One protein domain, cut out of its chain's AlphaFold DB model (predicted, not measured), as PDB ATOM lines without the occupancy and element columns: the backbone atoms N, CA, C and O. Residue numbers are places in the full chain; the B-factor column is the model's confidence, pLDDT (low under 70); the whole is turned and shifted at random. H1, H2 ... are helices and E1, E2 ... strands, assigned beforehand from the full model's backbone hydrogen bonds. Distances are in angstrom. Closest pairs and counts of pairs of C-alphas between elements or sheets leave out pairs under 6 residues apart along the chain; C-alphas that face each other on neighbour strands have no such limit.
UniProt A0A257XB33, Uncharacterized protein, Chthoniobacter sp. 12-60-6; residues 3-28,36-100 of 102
ATOM      1  N   THR A   3     -47.128  47.130 -12.738       83.06
ATOM      2  CA  THR A   3     -47.097  47.124 -14.207       83.06
ATOM      3  C   THR A   3     -46.992  48.552 -14.709       83.06
ATOM      4  O   THR A   3     -47.398  49.471 -14.001       83.06
ATOM      5  N   ILE A   4     -46.445  48.733 -15.906       84.25
ATOM      6  CA  ILE A   4     -46.393  50.034 -16.566       84.25
ATOM      7  C   ILE A   4     -46.797  49.901 -18.030       84.25
ATOM      8  O   ILE A   4     -46.346  49.004 -18.745       84.25
ATOM      9  N   SER A   5     -47.671  50.795 -18.463       83.38
ATOM     10  CA  SER A   5     -48.139  50.871 -19.844       83.38
ATOM     11  C   SER A   5     -47.188  51.714 -20.696       83.38
ATOM     12  O   SER A   5     -46.424  52.525 -20.178       83.38
ATOM     13  N   PHE A   6     -47.282  51.599 -22.022       80.69
ATOM     14  CA  PHE A   6     -46.553  52.493 -22.932       80.69
ATOM     15  C   PHE A   6     -46.857  53.971 -22.677       80.69
ATOM     16  O   PHE A   6     -45.930  54.753 -22.533       80.69
ATOM     17  N   THR A   7     -48.128  54.335 -22.497       83.31
ATOM     18  CA  THR A   7     -48.517  55.720 -22.198       83.31
ATOM     19  C   THR A   7     -47.888  56.242 -20.904       83.31
ATOM     20  O   THR A   7     -47.447  57.383 -20.852       83.31
ATOM     21  N   GLU A   8     -47.784  55.405 -19.868       85.44
ATOM     22  CA  GLU A   8     -47.136  55.793 -18.609       85.44
ATOM     23  C   GLU A   8     -45.616  55.948 -18.772       85.44
ATOM     24  O   GLU A   8     -45.024  56.840 -18.167       85.44
ATOM     25  N   LEU A   9     -44.980  55.113 -19.604       84.06
ATOM     26  CA  LEU A   9     -43.571  55.286 -19.966       84.06
ATOM     27  C   LEU A   9     -43.334  56.564 -20.768       84.06
ATOM     28  O   LEU A   9     -42.369  57.267 -20.488       84.06
ATOM     29  N   GLU A  10     -44.202  56.881 -21.729       83.44
ATOM     30  CA  GLU A  10     -44.135  58.144 -22.471       83.44
ATOM     31  C   GLU A  10     -44.246  59.339 -21.520       83.44
ATOM     32  O   GLU A  10     -43.453  60.271 -21.609       83.44
ATOM     33  N   GLU A  11     -45.154  59.290 -20.537       87.00
ATOM     34  CA  GLU A  11     -45.232  60.325 -19.503       87.00
ATOM     35  C   GLU A  11     -43.957  60.425 -18.659       87.00
ATOM     36  O   GLU A  11     -43.602  61.512 -18.204       87.00
ATOM     37  N   TRP A  12     -43.280  59.308 -18.385       87.75
ATOM     38  CA  TRP A  12     -42.013  59.329 -17.653       87.75
ATOM     39  C   TRP A  12     -40.905  59.972 -18.480       87.75
ATOM     40  O   TRP A  12     -40.110  60.726 -17.926       87.75
ATOM     41  N   GLN A  13     -40.885  59.724 -19.786       81.62
ATOM     42  CA  GLN A  13     -39.948  60.358 -20.711       81.62
ATOM     43  C   GLN A  13     -40.207  61.857 -20.845       81.62
ATOM     44  O   GLN A  13     -39.270  62.639 -20.729       81.62
ATOM     45  N   ASP A  14     -41.469  62.261 -21.009       84.69
ATOM     46  CA  ASP A  14     -41.876  63.672 -21.063       84.69
ATOM     47  C   ASP A  14     -41.490  64.430 -19.780       84.69
ATOM     48  O   ASP A  14     -41.060  65.581 -19.823       84.69
ATOM     49  N   LYS A  15     -41.562  63.753 -18.627       86.75
ATOM     50  CA  LYS A  15     -41.188  64.302 -17.313       86.75
ATOM     51  C   LYS A  15     -39.692  64.195 -16.987       86.75
ATOM     52  O   LYS A  15     -39.326  64.458 -15.842       86.75
ATOM     53  N   ASP A  16     -38.846  63.796 -17.939       82.62
ATOM     54  CA  ASP A  16     -37.399  63.579 -17.754       82.62
ATOM     55  C   ASP A  16     -37.076  62.624 -16.582       82.62
ATOM     56  O   ASP A  16     -36.050  62.708 -15.902       82.62
ATOM     57  N   ARG A  17     -37.989  61.690 -16.291       83.62
ATOM     58  CA  ARG A  17     -37.785  60.699 -15.240       83.62
ATOM     59  C   ARG A  17     -36.785  59.664 -15.735       83.62
ATOM     60  O   ARG A  17     -37.022  58.969 -16.718       83.62
ATOM     61  N   CYS A  18     -35.694  59.496 -14.996       81.00
ATOM     62  CA  CYS A  18     -34.711  58.459 -15.282       81.00
ATOM     63  C   CYS A  18     -35.271  57.067 -14.953       81.00
ATOM     64  O   CYS A  18     -35.691  56.805 -13.825       81.00
ATOM     65  N   PHE A  19     -35.216  56.150 -15.917       84.44
ATOM     66  CA  PHE A  19     -35.523  54.734 -15.714       84.44
ATOM     67  C   PHE A  19     -34.587  53.851 -16.545       84.44
ATOM     68  O   PHE A  19     -34.056  54.274 -17.569       84.44
ATOM     69  N   ALA A  20     -34.351  52.627 -16.079       82.12
ATOM     70  CA  ALA A  20     -33.603  51.604 -16.794       82.12
ATOM     71  C   ALA A  20     -34.590  50.656 -17.476       82.12
ATOM     72  O   ALA A  20     -35.383  49.990 -16.810       82.12
ATOM     73  N   LEU A  21     -34.543  50.600 -18.805       78.75
ATOM     74  CA  LEU A  21     -35.408  49.740 -19.597       78.75
ATOM     75  C   LEU A  21     -34.662  48.449 -19.956       78.75
ATOM     76  O   LEU A  21     -33.666  48.486 -20.677       78.75
ATOM     77  N   LEU A  22     -35.125  47.316 -19.429       76.75
ATOM     78  CA  LEU A  22     -34.423  46.038 -19.482       76.75
ATOM     79  C   LEU A  22     -35.282  44.964 -20.140       76.75
ATOM     80  O   LEU A  22     -36.404  44.697 -19.719       76.75
ATOM     81  N   ASP A  23     -34.718  44.316 -21.150       73.75
ATOM     82  CA  ASP A  23     -35.318  43.149 -21.782       73.75
ATOM     83  C   ASP A  23     -34.981  41.899 -20.949       73.75
ATOM     84  O   ASP A  23     -33.808  41.624 -20.675       73.75
ATOM     85  N   VAL A  24     -36.010  41.190 -20.479       69.38
ATOM     86  CA  VAL A  24     -35.870  39.968 -19.664       69.38
ATOM     87  C   VAL A  24     -35.616  38.746 -20.552       69.38
ATOM     88  O   VAL A  24     -35.250  37.681 -20.050       69.38
ATOM     89  N   LEU A  25     -35.754  38.873 -21.876       58.44
ATOM     90  CA  LEU A  25     -35.514  37.765 -22.784       58.44
ATOM     91  C   LEU A  25     -34.014  37.450 -22.834       58.44
ATOM     92  O   LEU A  25     -33.182  38.337 -23.055       58.44
ATOM     93  N   PRO A  26     -33.624  36.175 -22.694       51.84
ATOM     94  CA  PRO A  26     -32.293  35.771 -23.101       51.84
ATOM     95  C   PRO A  26     -32.149  35.956 -24.620       51.84
ATOM     96  O   PRO A  26     -33.070  35.668 -25.383       51.84
ATOM     97  N   ASP A  27     -30.944  36.331 -25.058       45.06
ATOM     98  CA  ASP A  27     -30.507  36.425 -26.469       45.06
ATOM     99  C   ASP A  27     -30.738  35.114 -27.267       45.06
ATOM    100  O   ASP A  27     -30.603  35.044 -28.483       45.06
ATOM    101  N   SER A  28     -31.127  34.036 -26.582       38.97
ATOM    102  CA  SER A  28     -31.559  32.776 -27.164       38.97
ATOM    103  C   SER A  28     -32.812  32.271 -26.456       38.97
ATOM    104  O   SER A  28     -32.754  31.779 -25.331       38.97
ATOM    105  N   PRO A  36     -35.718  29.071 -14.757       60.06
ATOM    106  CA  PRO A  36     -35.247  28.481 -13.512       60.06
ATOM    107  C   PRO A  36     -34.665  29.590 -12.622       60.06
ATOM    108  O   PRO A  36     -34.003  30.495 -13.127       60.06
ATOM    109  N   GLU A  37     -34.869  29.513 -11.303       59.53
ATOM    110  CA  GLU A  37     -34.425  30.523 -10.316       59.53
ATOM    111  C   GLU A  37     -32.948  30.928 -10.479       59.53
ATOM    112  O   GLU A  37     -32.568  32.076 -10.253       59.53
ATOM    113  N   THR A  38     -32.109  30.004 -10.954       61.88
ATOM    114  CA  THR A  38     -30.702  30.246 -11.295       61.88
ATOM    115  C   THR A  38     -30.516  31.358 -12.330       61.88
ATOM    116  O   THR A  38     -29.594  32.155 -12.201       61.88
ATOM    117  N   ARG A  39     -31.394  31.456 -13.334       64.12
ATOM    118  CA  ARG A  39     -31.323  32.501 -14.363       64.12
ATOM    119  C   ARG A  39     -31.853  33.849 -13.881       64.12
ATOM    120  O   ARG A  39     -31.339  34.869 -14.315       64.12
ATOM    121  N   ALA A  40     -32.823  33.875 -12.964       64.44
ATOM    122  CA  ALA A  40     -33.239  35.127 -12.326       64.44
ATOM    123  C   ALA A  40     -32.073  35.748 -11.534       64.44
ATOM    124  O   ALA A  40     -31.863  36.957 -11.575       64.44
ATOM    125  N   ARG A  41     -31.259  34.908 -10.882       67.88
ATOM    126  CA  ARG A  41     -30.028  35.343 -10.211       67.88
ATOM    127  C   ARG A  41     -28.975  35.874 -11.187       67.88
ATOM    128  O   ARG A  41     -28.378  36.908 -10.919       67.88
ATOM    129  N   ASP A  42     -28.782  35.191 -12.311       70.56
ATOM    130  CA  ASP A  42     -27.863  35.617 -13.377       70.56
ATOM    131  C   ASP A  42     -28.284  36.976 -13.970       70.56
ATOM    132  O   ASP A  42     -27.471  37.879 -14.159       70.56
ATOM    133  N   PHE A  43     -29.593  37.175 -14.151       70.94
ATOM    134  CA  PHE A  43     -30.176  38.442 -14.587       70.94
ATOM    135  C   PHE A  43     -29.926  39.579 -13.585       70.94
ATOM    136  O   PHE A  43     -29.484  40.658 -13.975       70.94
ATOM    137  N   VAL A  44     -30.141  39.335 -12.291       70.62
ATOM    138  CA  VAL A  44     -29.814  40.290 -11.219       70.62
ATOM    139  C   VAL A  44     -28.327  40.653 -11.226       70.62
ATOM    140  O   VAL A  44     -27.974  41.828 -11.088       70.62
ATOM    141  N   GLU A  45     -27.446  39.669 -11.410       72.94
ATOM    142  CA  GLU A  45     -26.003  39.906 -11.485       72.94
ATOM    143  C   GLU A  45     -25.659  40.792 -12.690       72.94
ATOM    144  O   GLU A  45     -24.954  41.792 -12.543       72.94
ATOM    145  N   LYS A  46     -26.248  40.507 -13.856       72.56
ATOM    146  CA  LYS A  46     -26.100  41.321 -15.067       72.56
ATOM    147  C   LYS A  46     -26.590  42.760 -14.862       72.56
ATOM    148  O   LYS A  46     -25.912  43.695 -15.277       72.56
ATOM    149  N   ILE A  47     -27.720  42.966 -14.186       71.06
ATOM    150  CA  ILE A  47     -28.234  44.312 -13.859       71.06
ATOM    151  C   ILE A  47     -27.281  45.054 -12.928       71.06
ATOM    152  O   ILE A  47     -27.002  46.235 -13.129       71.06
ATOM    153  N   THR A  48     -26.746  44.352 -11.933       69.31
ATOM    154  CA  THR A  48     -25.778  44.923 -10.995       69.31
ATOM    155  C   THR A  48     -24.494  45.346 -11.723       69.31
ATOM    156  O   THR A  48     -23.927  46.393 -11.415       69.31
ATOM    157  N   GLN A  49     -24.069  44.591 -12.743       74.31
ATOM    158  CA  GLN A  49     -22.943  44.949 -13.614       74.31
ATOM    159  C   GLN A  49     -23.225  46.155 -14.523       74.31
ATOM    160  O   GLN A  49     -22.292  46.866 -14.890       74.31
ATOM    161  N   LEU A  50     -24.490  46.424 -14.861       69.44
ATOM    162  CA  LEU A  50     -24.903  47.599 -15.640       69.44
ATOM    163  C   LEU A  50     -24.948  48.897 -14.809       69.44
ATOM    164  O   LEU A  50     -25.373  49.929 -15.323       69.44
ATOM    165  N   SER A  51     -24.510  48.874 -13.542       71.75
ATOM    166  CA  SER A  51     -24.529  50.031 -12.628       71.75
ATOM    167  C   SER A  51     -25.917  50.664 -12.449       71.75
ATOM    168  O   SER A  51     -26.027  51.849 -12.132       71.75
ATOM    169  N   VAL A  52     -26.987  49.876 -12.599       76.00
ATOM    170  CA  VAL A  52     -28.345  50.339 -12.292       76.00
ATOM    171  C   VAL A  52     -28.461  50.533 -10.783       76.00
ATOM    172  O   VAL A  52     -28.237  49.609  -9.997       76.00
ATOM    173  N   SER A  53     -28.785  51.756 -10.369       78.81
ATOM    174  CA  SER A  53     -28.956  52.080  -8.952       78.81
ATOM    175  C   SER A  53     -30.233  51.448  -8.404       78.81
ATOM    176  O   SER A  53     -31.245  51.394  -9.092       78.81
ATOM    177  N   LYS A  54     -30.218  51.032  -7.132       80.88
ATOM    178  CA  LYS A  54     -31.401  50.452  -6.464       80.88
ATOM    179  C   LYS A  54     -32.587  51.418  -6.338       80.88
ATOM    180  O   LYS A  54     -33.725  50.973  -6.240       80.88
ATOM    181  N   ASP A  55     -32.293  52.716  -6.357       81.19
ATOM    182  CA  ASP A  55     -33.259  53.824  -6.330       81.19
ATOM    183  C   ASP A  55     -33.811  54.169  -7.727       81.19
ATOM    184  O   ASP A  55     -34.795  54.884  -7.861       81.19
ATOM    185  N   GLN A  56     -33.187  53.659  -8.793       82.94
ATOM    186  CA  GLN A  56     -33.627  53.926 -10.155       82.94
ATOM    187  C   GLN A  56     -34.825  53.041 -10.501       82.94
ATOM    188  O   GLN A  56     -34.818  51.836 -10.243       82.94
ATOM    189  N   ALA A  57     -35.828  53.623 -11.158       87.19
ATOM    190  CA  ALA A  57     -36.946  52.852 -11.679       87.19
ATOM    191  C   ALA A  57     -36.466  51.865 -12.755       87.19
ATOM    192  O   ALA A  57     -35.828  52.255 -13.732       87.19
ATOM    193  N   ILE A  58     -36.785  50.586 -12.581       86.50
ATOM    194  CA  ILE A  58     -36.482  49.506 -13.515       86.50
ATOM    195  C   ILE A  58     -37.766  49.079 -14.197       86.50
ATOM    196  O   ILE A  58     -38.756  48.757 -13.542       86.50
ATOM    197  N   VAL A  59     -37.725  49.020 -15.519       85.38
ATOM    198  CA  VAL A  59     -38.845  48.587 -16.341       85.38
ATOM    199  C   VAL A  59     -38.420  47.339 -17.099       85.38
ATOM    200  O   VAL A  59     -37.532  47.382 -17.945       85.38
ATOM    201  N   LEU A  60     -39.045  46.221 -16.756       82.44
ATOM    202  CA  LEU A  60     -38.799  44.901 -17.313       82.44
ATOM    203  C   LEU A  60     -39.729  44.642 -18.490       82.44
ATOM    204  O   LEU A  60     -40.940  44.823 -18.371       82.44
ATOM    205  N   TYR A  61     -39.177  44.179 -19.602       75.56
ATOM    206  CA  TYR A  61     -39.924  43.837 -20.803       75.56
ATOM    207  C   TYR A  61     -39.864  42.352 -21.125       75.56
ATOM    208  O   TYR A  61     -38.807  41.731 -21.038       75.56
ATOM    209  N   GLU A  62     -41.007  41.809 -21.539       68.69
ATOM    210  CA  GLU A  62     -41.177  40.434 -21.997       68.69
ATOM    211  C   GLU A  62     -41.993  40.453 -23.299       68.69
ATOM    212  O   GLU A  62     -43.001  41.158 -23.398       68.69
ATOM    213  N   ALA A  63     -41.537  39.727 -24.327       55.50
ATOM    214  CA  ALA A  63     -42.173  39.760 -25.649       55.50
ATOM    215  C   ALA A  63     -43.473  38.973 -25.765       55.50
ATOM    216  O   ALA A  63     -44.250  39.244 -26.682       55.50
ATOM    217  N   ASP A  64     -43.718  38.043 -24.849       53.00
ATOM    218  CA  ASP A  64     -44.917  37.225 -24.845       53.00
ATOM    219  C   ASP A  64     -45.751  37.537 -23.602       53.00
ATOM    220  O   ASP A  64     -45.234  37.866 -22.541       53.00
ATOM    221  N   THR A  65     -47.071  37.465 -23.731       46.62
ATOM    222  CA  THR A  65     -48.068  37.822 -22.701       46.62
ATOM    223  C   THR A  65     -48.027  36.959 -21.425       46.62
ATOM    224  O   THR A  65     -48.939  37.014 -20.599       46.62
ATOM    225  N   ALA A  66     -46.990  36.142 -21.244       47.91
ATOM    226  CA  ALA A  66     -46.948  35.036 -20.307       47.91
ATOM    227  C   ALA A  66     -46.035  35.273 -19.095       47.91
ATOM    228  O   ALA A  66     -45.449  34.312 -18.622       47.91
ATOM    229  N   SER A  67     -46.027  36.501 -18.559       57.50
ATOM    230  CA  SER A  67     -46.046  36.970 -17.149       57.50
ATOM    231  C   SER A  67     -45.209  36.274 -16.054       57.50
ATOM    232  O   SER A  67     -45.188  36.765 -14.929       57.50
ATOM    233  N   ILE A  68     -44.556  35.144 -16.295       59.34
ATOM    234  CA  ILE A  68     -43.881  34.330 -15.279       59.34
ATOM    235  C   ILE A  68     -42.420  34.760 -15.171       59.34
ATOM    236  O   ILE A  68     -41.876  34.817 -14.068       59.34
ATOM    237  N   GLU A  69     -41.792  35.096 -16.298       68.12
ATOM    238  CA  GLU A  69     -40.371  35.413 -16.364       68.12
ATOM    239  C   GLU A  69     -40.089  36.819 -15.816       68.12
ATOM    240  O   GLU A  69     -39.296  36.969 -14.881       68.12
ATOM    241  N   ALA A  70     -40.819  37.830 -16.289       67.81
ATOM    242  CA  ALA A  70     -40.749  39.190 -15.761       67.81
ATOM    243  C   ALA A  70     -41.141  39.263 -14.276       67.81
ATOM    244  O   ALA A  70     -40.515  39.993 -13.509       67.81
ATOM    245  N   ALA A  71     -42.126  38.470 -13.838       72.31
ATOM    246  CA  ALA A  71     -42.517  38.413 -12.431       72.31
ATOM    247  C   ALA A  71     -41.419  37.810 -11.544       72.31
ATOM    248  O   ALA A  71     -41.141  38.349 -10.473       72.31
ATOM    249  N   ALA A  72     -40.771  36.726 -11.984       74.75
ATOM    250  CA  ALA A  72     -39.668  36.109 -11.248       74.75
ATOM    251  C   ALA A  72     -38.442  37.032 -11.173       74.75
ATOM    252  O   ALA A  72     -37.817  37.147 -10.118       74.75
ATOM    253  N   ALA A  73     -38.124  37.732 -12.265       76.50
ATOM    254  CA  ALA A  73     -37.064  38.735 -12.290       76.50
ATOM    255  C   ALA A  73     -37.386  39.935 -11.385       76.50
ATOM    256  O   ALA A  73     -36.526  40.383 -10.627       76.50
ATOM    257  N   ALA A  74     -38.631  40.420 -11.404       79.56
ATOM    258  CA  ALA A  74     -39.071  41.502 -10.532       79.56
ATOM    259  C   ALA A  74     -38.989  41.116  -9.051       79.56
ATOM    260  O   ALA A  74     -38.498  41.896  -8.240       79.56
ATOM    261  N   ASP A  75     -39.422  39.905  -8.700       81.38
ATOM    262  CA  ASP A  75     -39.337  39.379  -7.335       81.38
ATOM    263  C   ASP A  75     -37.875  39.232  -6.877       81.38
ATOM    264  O   ASP A  75     -37.533  39.605  -5.753       81.38
ATOM    265  N   ALA A  76     -36.983  38.769  -7.759       81.94
ATOM    266  CA  ALA A  76     -35.550  38.689  -7.481       81.94
ATOM    267  C   ALA A  76     -34.921  40.077  -7.255       81.94
ATOM    268  O   ALA A  76     -34.184  40.262  -6.290       81.94
ATOM    269  N   LEU A  77     -35.259  41.070  -8.082       81.75
ATOM    270  CA  LEU A  77     -34.796  42.449  -7.908       81.75
ATOM    271  C   LEU A  77     -35.340  43.075  -6.617       81.75
ATOM    272  O   LEU A  77     -34.584  43.672  -5.853       81.75
ATOM    273  N   CYS A  78     -36.620  42.886  -6.303       82.62
ATOM    274  CA  CYS A  78     -37.170  43.375  -5.042       82.62
ATOM    275  C   CYS A  78     -36.473  42.749  -3.824       82.62
ATOM    276  O   CYS A  78     -36.218  43.453  -2.849       82.62
ATOM    277  N   ARG A  79     -36.091  41.463  -3.876       84.00
ATOM    278  CA  ARG A  79     -35.302  40.821  -2.805       84.00
ATOM    279  C   ARG A  79     -33.917  41.436  -2.621       84.00
ATOM    280  O   ARG A  79     -33.440  41.504  -1.492       84.00
ATOM    281  N   GLU A  80     -33.301  41.920  -3.693       83.12
ATOM    282  CA  GLU A  80     -32.012  42.619  -3.636       83.12
ATOM    283  C   GLU A  80     -32.135  44.089  -3.198       83.12
ATOM    284  O   GLU A  80     -31.120  44.768  -3.005       83.12
ATOM    285  N   GLY A  81     -33.359  44.584  -2.993       85.44
ATOM    286  CA  GLY A  81     -33.645  45.934  -2.511       85.44
ATOM    287  C   GLY A  81     -33.886  46.963  -3.614       85.44
ATOM    288  O   GLY A  81     -33.673  48.146  -3.373       85.44
ATOM    289  N   PHE A  82     -34.282  46.535  -4.816       85.19
ATOM    290  CA  PHE A  82     -34.828  47.442  -5.828       85.19
ATOM    291  C   PHE A  82     -36.311  47.718  -5.524       85.19
ATOM    292  O   PHE A  82     -37.148  46.812  -5.590       85.19
ATOM    293  N   ASP A  83     -36.642  48.964  -5.189       83.25
ATOM    294  CA  ASP A  83     -37.991  49.370  -4.744       83.25
ATOM    295  C   ASP A  83     -38.940  49.711  -5.911       83.25
ATOM    296  O   ASP A  83     -40.169  49.558  -5.843       83.25
ATOM    297  N   GLU A  84     -38.367  50.167  -7.023       87.81
ATOM    298  CA  GLU A  84     -39.093  50.686  -8.177       87.81
ATOM    299  C   GLU A  84     -38.989  49.746  -9.382       87.81
ATOM    300  O   GLU A  84     -38.447  50.110 -10.419       87.81
ATOM    301  N   VAL A  85     -39.526  48.528  -9.266       86.62
ATOM    302  CA  VAL A  85     -39.535  47.546 -10.367       86.62
ATOM    303  C   VAL A  85     -40.926  47.422 -10.997       86.62
ATOM    304  O   VAL A  85     -41.914  47.122 -10.317       86.62
ATOM    305  N   TYR A  86     -40.992  47.628 -12.311       86.62
ATOM    306  CA  TYR A  86     -42.206  47.659 -13.120       86.62
ATOM    307  C   TYR A  86     -42.111  46.650 -14.260       86.62
ATOM    308  O   TYR A  86     -41.064  46.507 -14.877       86.62
ATOM    309  N   CYS A  87     -43.204  45.962 -14.569       83.06
ATOM    310  CA  CYS A  87     -43.295  45.094 -15.743       83.06
ATOM    311  C   CYS A  87     -44.062  45.811 -16.852       83.06
ATOM    312  O   CYS A  87     -45.201  46.237 -16.648       83.06
ATOM    313  N   PHE A  88     -43.438  45.962 -18.015       80.75
ATOM    314  CA  PHE A  88     -44.050  46.598 -19.166       80.75
ATOM    315  C   PHE A  88     -45.146  45.716 -19.754       80.75
ATOM    316  O   PHE A  88     -44.913  44.563 -20.112       80.75
ATOM    317  N   THR A  89     -46.335  46.286 -19.903       73.44
ATOM    318  CA  THR A  89     -47.478  45.626 -20.534       73.44
ATOM    319  C   THR A  89     -47.755  46.288 -21.877       73.44
ATOM    320  O   THR A  89     -48.413  47.328 -21.947       73.44
ATOM    321  N   GLY A  90     -47.243  45.700 -22.957       68.81
ATOM    322  CA  GLY A  90     -47.442  46.222 -24.307       68.81
ATOM    323  C   GLY A  90     -46.674  45.447 -25.381       68.81
ATOM    324  O   GLY A  90     -45.838  44.599 -25.070       68.81
ATOM    325  N   PRO A  91     -46.945  45.726 -26.666       67.69
ATOM    326  CA  PRO A  91     -46.265  45.062 -27.770       67.69
ATOM    327  C   PRO A  91     -44.790  45.476 -27.854       67.69
ATOM    328  O   PRO A  91     -44.429  46.612 -27.549       67.69
ATOM    329  N   ARG A  92     -43.940  44.584 -28.378       66.69
ATOM    330  CA  ARG A  92     -42.491  44.817 -28.571       66.69
ATOM    331  C   ARG A  92     -42.153  46.082 -29.337       66.69
ATOM    332  O   ARG A  92     -41.175  46.757 -29.038       66.69
ATOM    333  N   ALA A  93     -42.988  46.411 -30.316       66.06
ATOM    334  CA  ALA A  93     -42.845  47.631 -31.095       66.06
ATOM    335  C   ALA A  93     -42.936  48.892 -30.219       66.06
ATOM    336  O   ALA A  93     -42.156  49.818 -30.412       66.06
ATOM    337  N   ALA A  94     -43.837  48.904 -29.231       66.31
ATOM    338  CA  ALA A  94     -43.993  50.026 -28.312       66.31
ATOM    339  C   ALA A  94     -42.777  50.153 -27.378       66.31
ATOM    340  O   ALA A  94     -42.271  51.247 -27.171       66.31
ATOM    341  N   PHE A  95     -42.233  49.030 -26.904       67.56
ATOM    342  CA  PHE A  95     -41.012  49.024 -26.094       67.56
ATOM    343  C   PHE A  95     -39.802  49.643 -26.815       67.56
ATOM    344  O   PHE A  95     -39.099  50.475 -26.245       67.56
ATOM    345  N   TYR A  96     -39.563  49.276 -28.080       66.12
ATOM    346  CA  TYR A  96     -38.454  49.853 -28.850       66.12
ATOM    347  C   TYR A  96     -38.672  51.321 -29.209       66.12
ATOM    348  O   TYR A  96     -37.703  52.079 -29.232       66.12
ATOM    349  N   ALA A  97     -39.920  51.732 -29.452       66.81
ATOM    350  CA  ALA A  97     -40.250  53.138 -29.665       66.81
ATOM    351  C   ALA A  97     -39.886  53.988 -28.437       66.81
ATOM    352  O   ALA A  97     -39.331  55.069 -28.594       66.81
ATOM    353  N   SER A  98     -40.081  53.462 -27.222       63.69
ATOM    354  CA  SER A  98     -39.630  54.129 -25.997       63.69
ATOM    355  C   SER A  98     -38.100  54.250 -25.899       63.69
ATOM    356  O   SER A  98     -37.615  55.163 -25.247       63.69
ATOM    357  N   GLN A  99     -37.294  53.386 -26.523       64.69
ATOM    358  CA  GLN A  99     -35.825  53.527 -26.449       64.69
ATOM    359  C   GLN A  99     -35.250  54.559 -27.425       64.69
ATOM    360  O   GLN A  99     -34.157  55.077 -27.207       64.69
ATOM    361  N   HIS A 100     -35.981  54.858 -28.494       54.03
ATOM    362  CA  HIS A 100     -35.560  55.751 -29.564       54.03
ATOM    363  C   HIS A 100     -36.565  56.887 -29.703       54.03
ATOM    364  O   HIS A 100     -37.245  56.959 -30.724       54.03
TER     365      HIS A 100
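AT A GLANCE: This is residues 3 to 28 and 36 to 100 of the 102 residues of an uncharacterized protein of Chthoniobacter sp. 12-60-6 (UniProt A0A257XB33). A strongly twisted sheet of four parallel strands forms the core, with helix H3 over one face and helix H4 over the other. H1 lies side by side with H4 next to the sheet, while H2 packs on H3 and makes a shoulder at the end of the domain away from H1. The printed part has 91 residues with four named strands and four named helices, alternating along the chain as E1, H1, E2, H2, E3, H3, E4, H4; the sheet's order is E1, E4, E3, E2, and the class is mixed, helices and strands. The whole is compact, with a radius of gyration of the C-alphas of 12.5 A and spans of 35 by 27 by 20 A.

HOW THE PARTS SIT: Start at strand E1, residues 3 to 5, an edge strand parallel to the inner strand E4, residues 85 to 89, at 48 degrees; N 4 and O 87 are 2.9 A apart, within hydrogen-bond range. E4 pairs in a staggered way, with E1 over residues 87 to 89 and with E3, residues 57 to 61, over residues 85 to 87. E4 and E3 are parallel at 37 degrees, with N 86 and O 58 within range at 2.8 A. Beyond E3, find the other edge strand, E2, residues 19 to 23, parallel at 22 degrees, with N 20 and O 57 at 2.8 A. Helix H1, residues 6 to 14, stands between E1 and E2 along the chain in a split strand-helix-strand unit, two strands of one sheet that follow each other among the strands but are not neighbours, with E4 and E3 between them in the sheet; its crossover is right-handed. E3, helix H3, residues 69 to 79, and E4 make a strand-helix-strand unit of neighbour strands, also right-handed. The sheet is in three layers, helices on both faces: H1 and H4, residues 92 to 99, on one face and H3 on the other. H1 is at the sheet's level, but only just, at a height of 3.8 A. It touches H4 at a shallow tilt of 6 degrees, the same way, and the closest C-alphas, those of Phe 6 and Ala 94, are 6.4 A apart. H4, at a height of 8.9 A, lies only just over E4, with 3 of its 8 C-alphas falling on that strand. H3, at a height of 9.1 A, lies over E3 and runs along the strands, at 7 degrees to E3 on the local plane. Helix H2, residues 37 to 49, is only just not on the sheet, with 4 pairs of C-alphas within 10 A; it touches H3 at a steep tilt of 64 degrees, the closest C-alphas being those of Ala 40 and Ala 73, 5.3 A apart. H1 and H3 are apart. In the four helices every O i to N i+4 pair is within hydrogen-bond range.

IN THESE COORDINATES: Find C-alpha 3 at (-47.097, 47.124, -14.207), where E1 begins; it covers 6.8 A, and H1 then 12.3 A. E2 covers 13.1 A. H2, the longest helix, runs 18.7 A from C-alpha 37 at (-34.425, 30.523, -10.316). E3 spans 13.2 A, H3 15.5 A and E4 13.0 A. H4 runs 11.2 A and ends with C-alpha 99 at (-35.825, 53.527, -26.449).

THE WHOLE: The two C-alphas farthest apart, those of Asp 14 and Pro 36, are 36.6 A apart. Look for the cut between E2 and H2: residues 29 to 35 are not printed, and C-alphas 28 and 36 are 14.8 A apart. Of the links that are printed whole, none is long. The mean pLDDT of the printed part is 73.7, and 33 residues are under 70, among them residues 24 to 28, 36 to 41, 62 to 70 and 90 to 100.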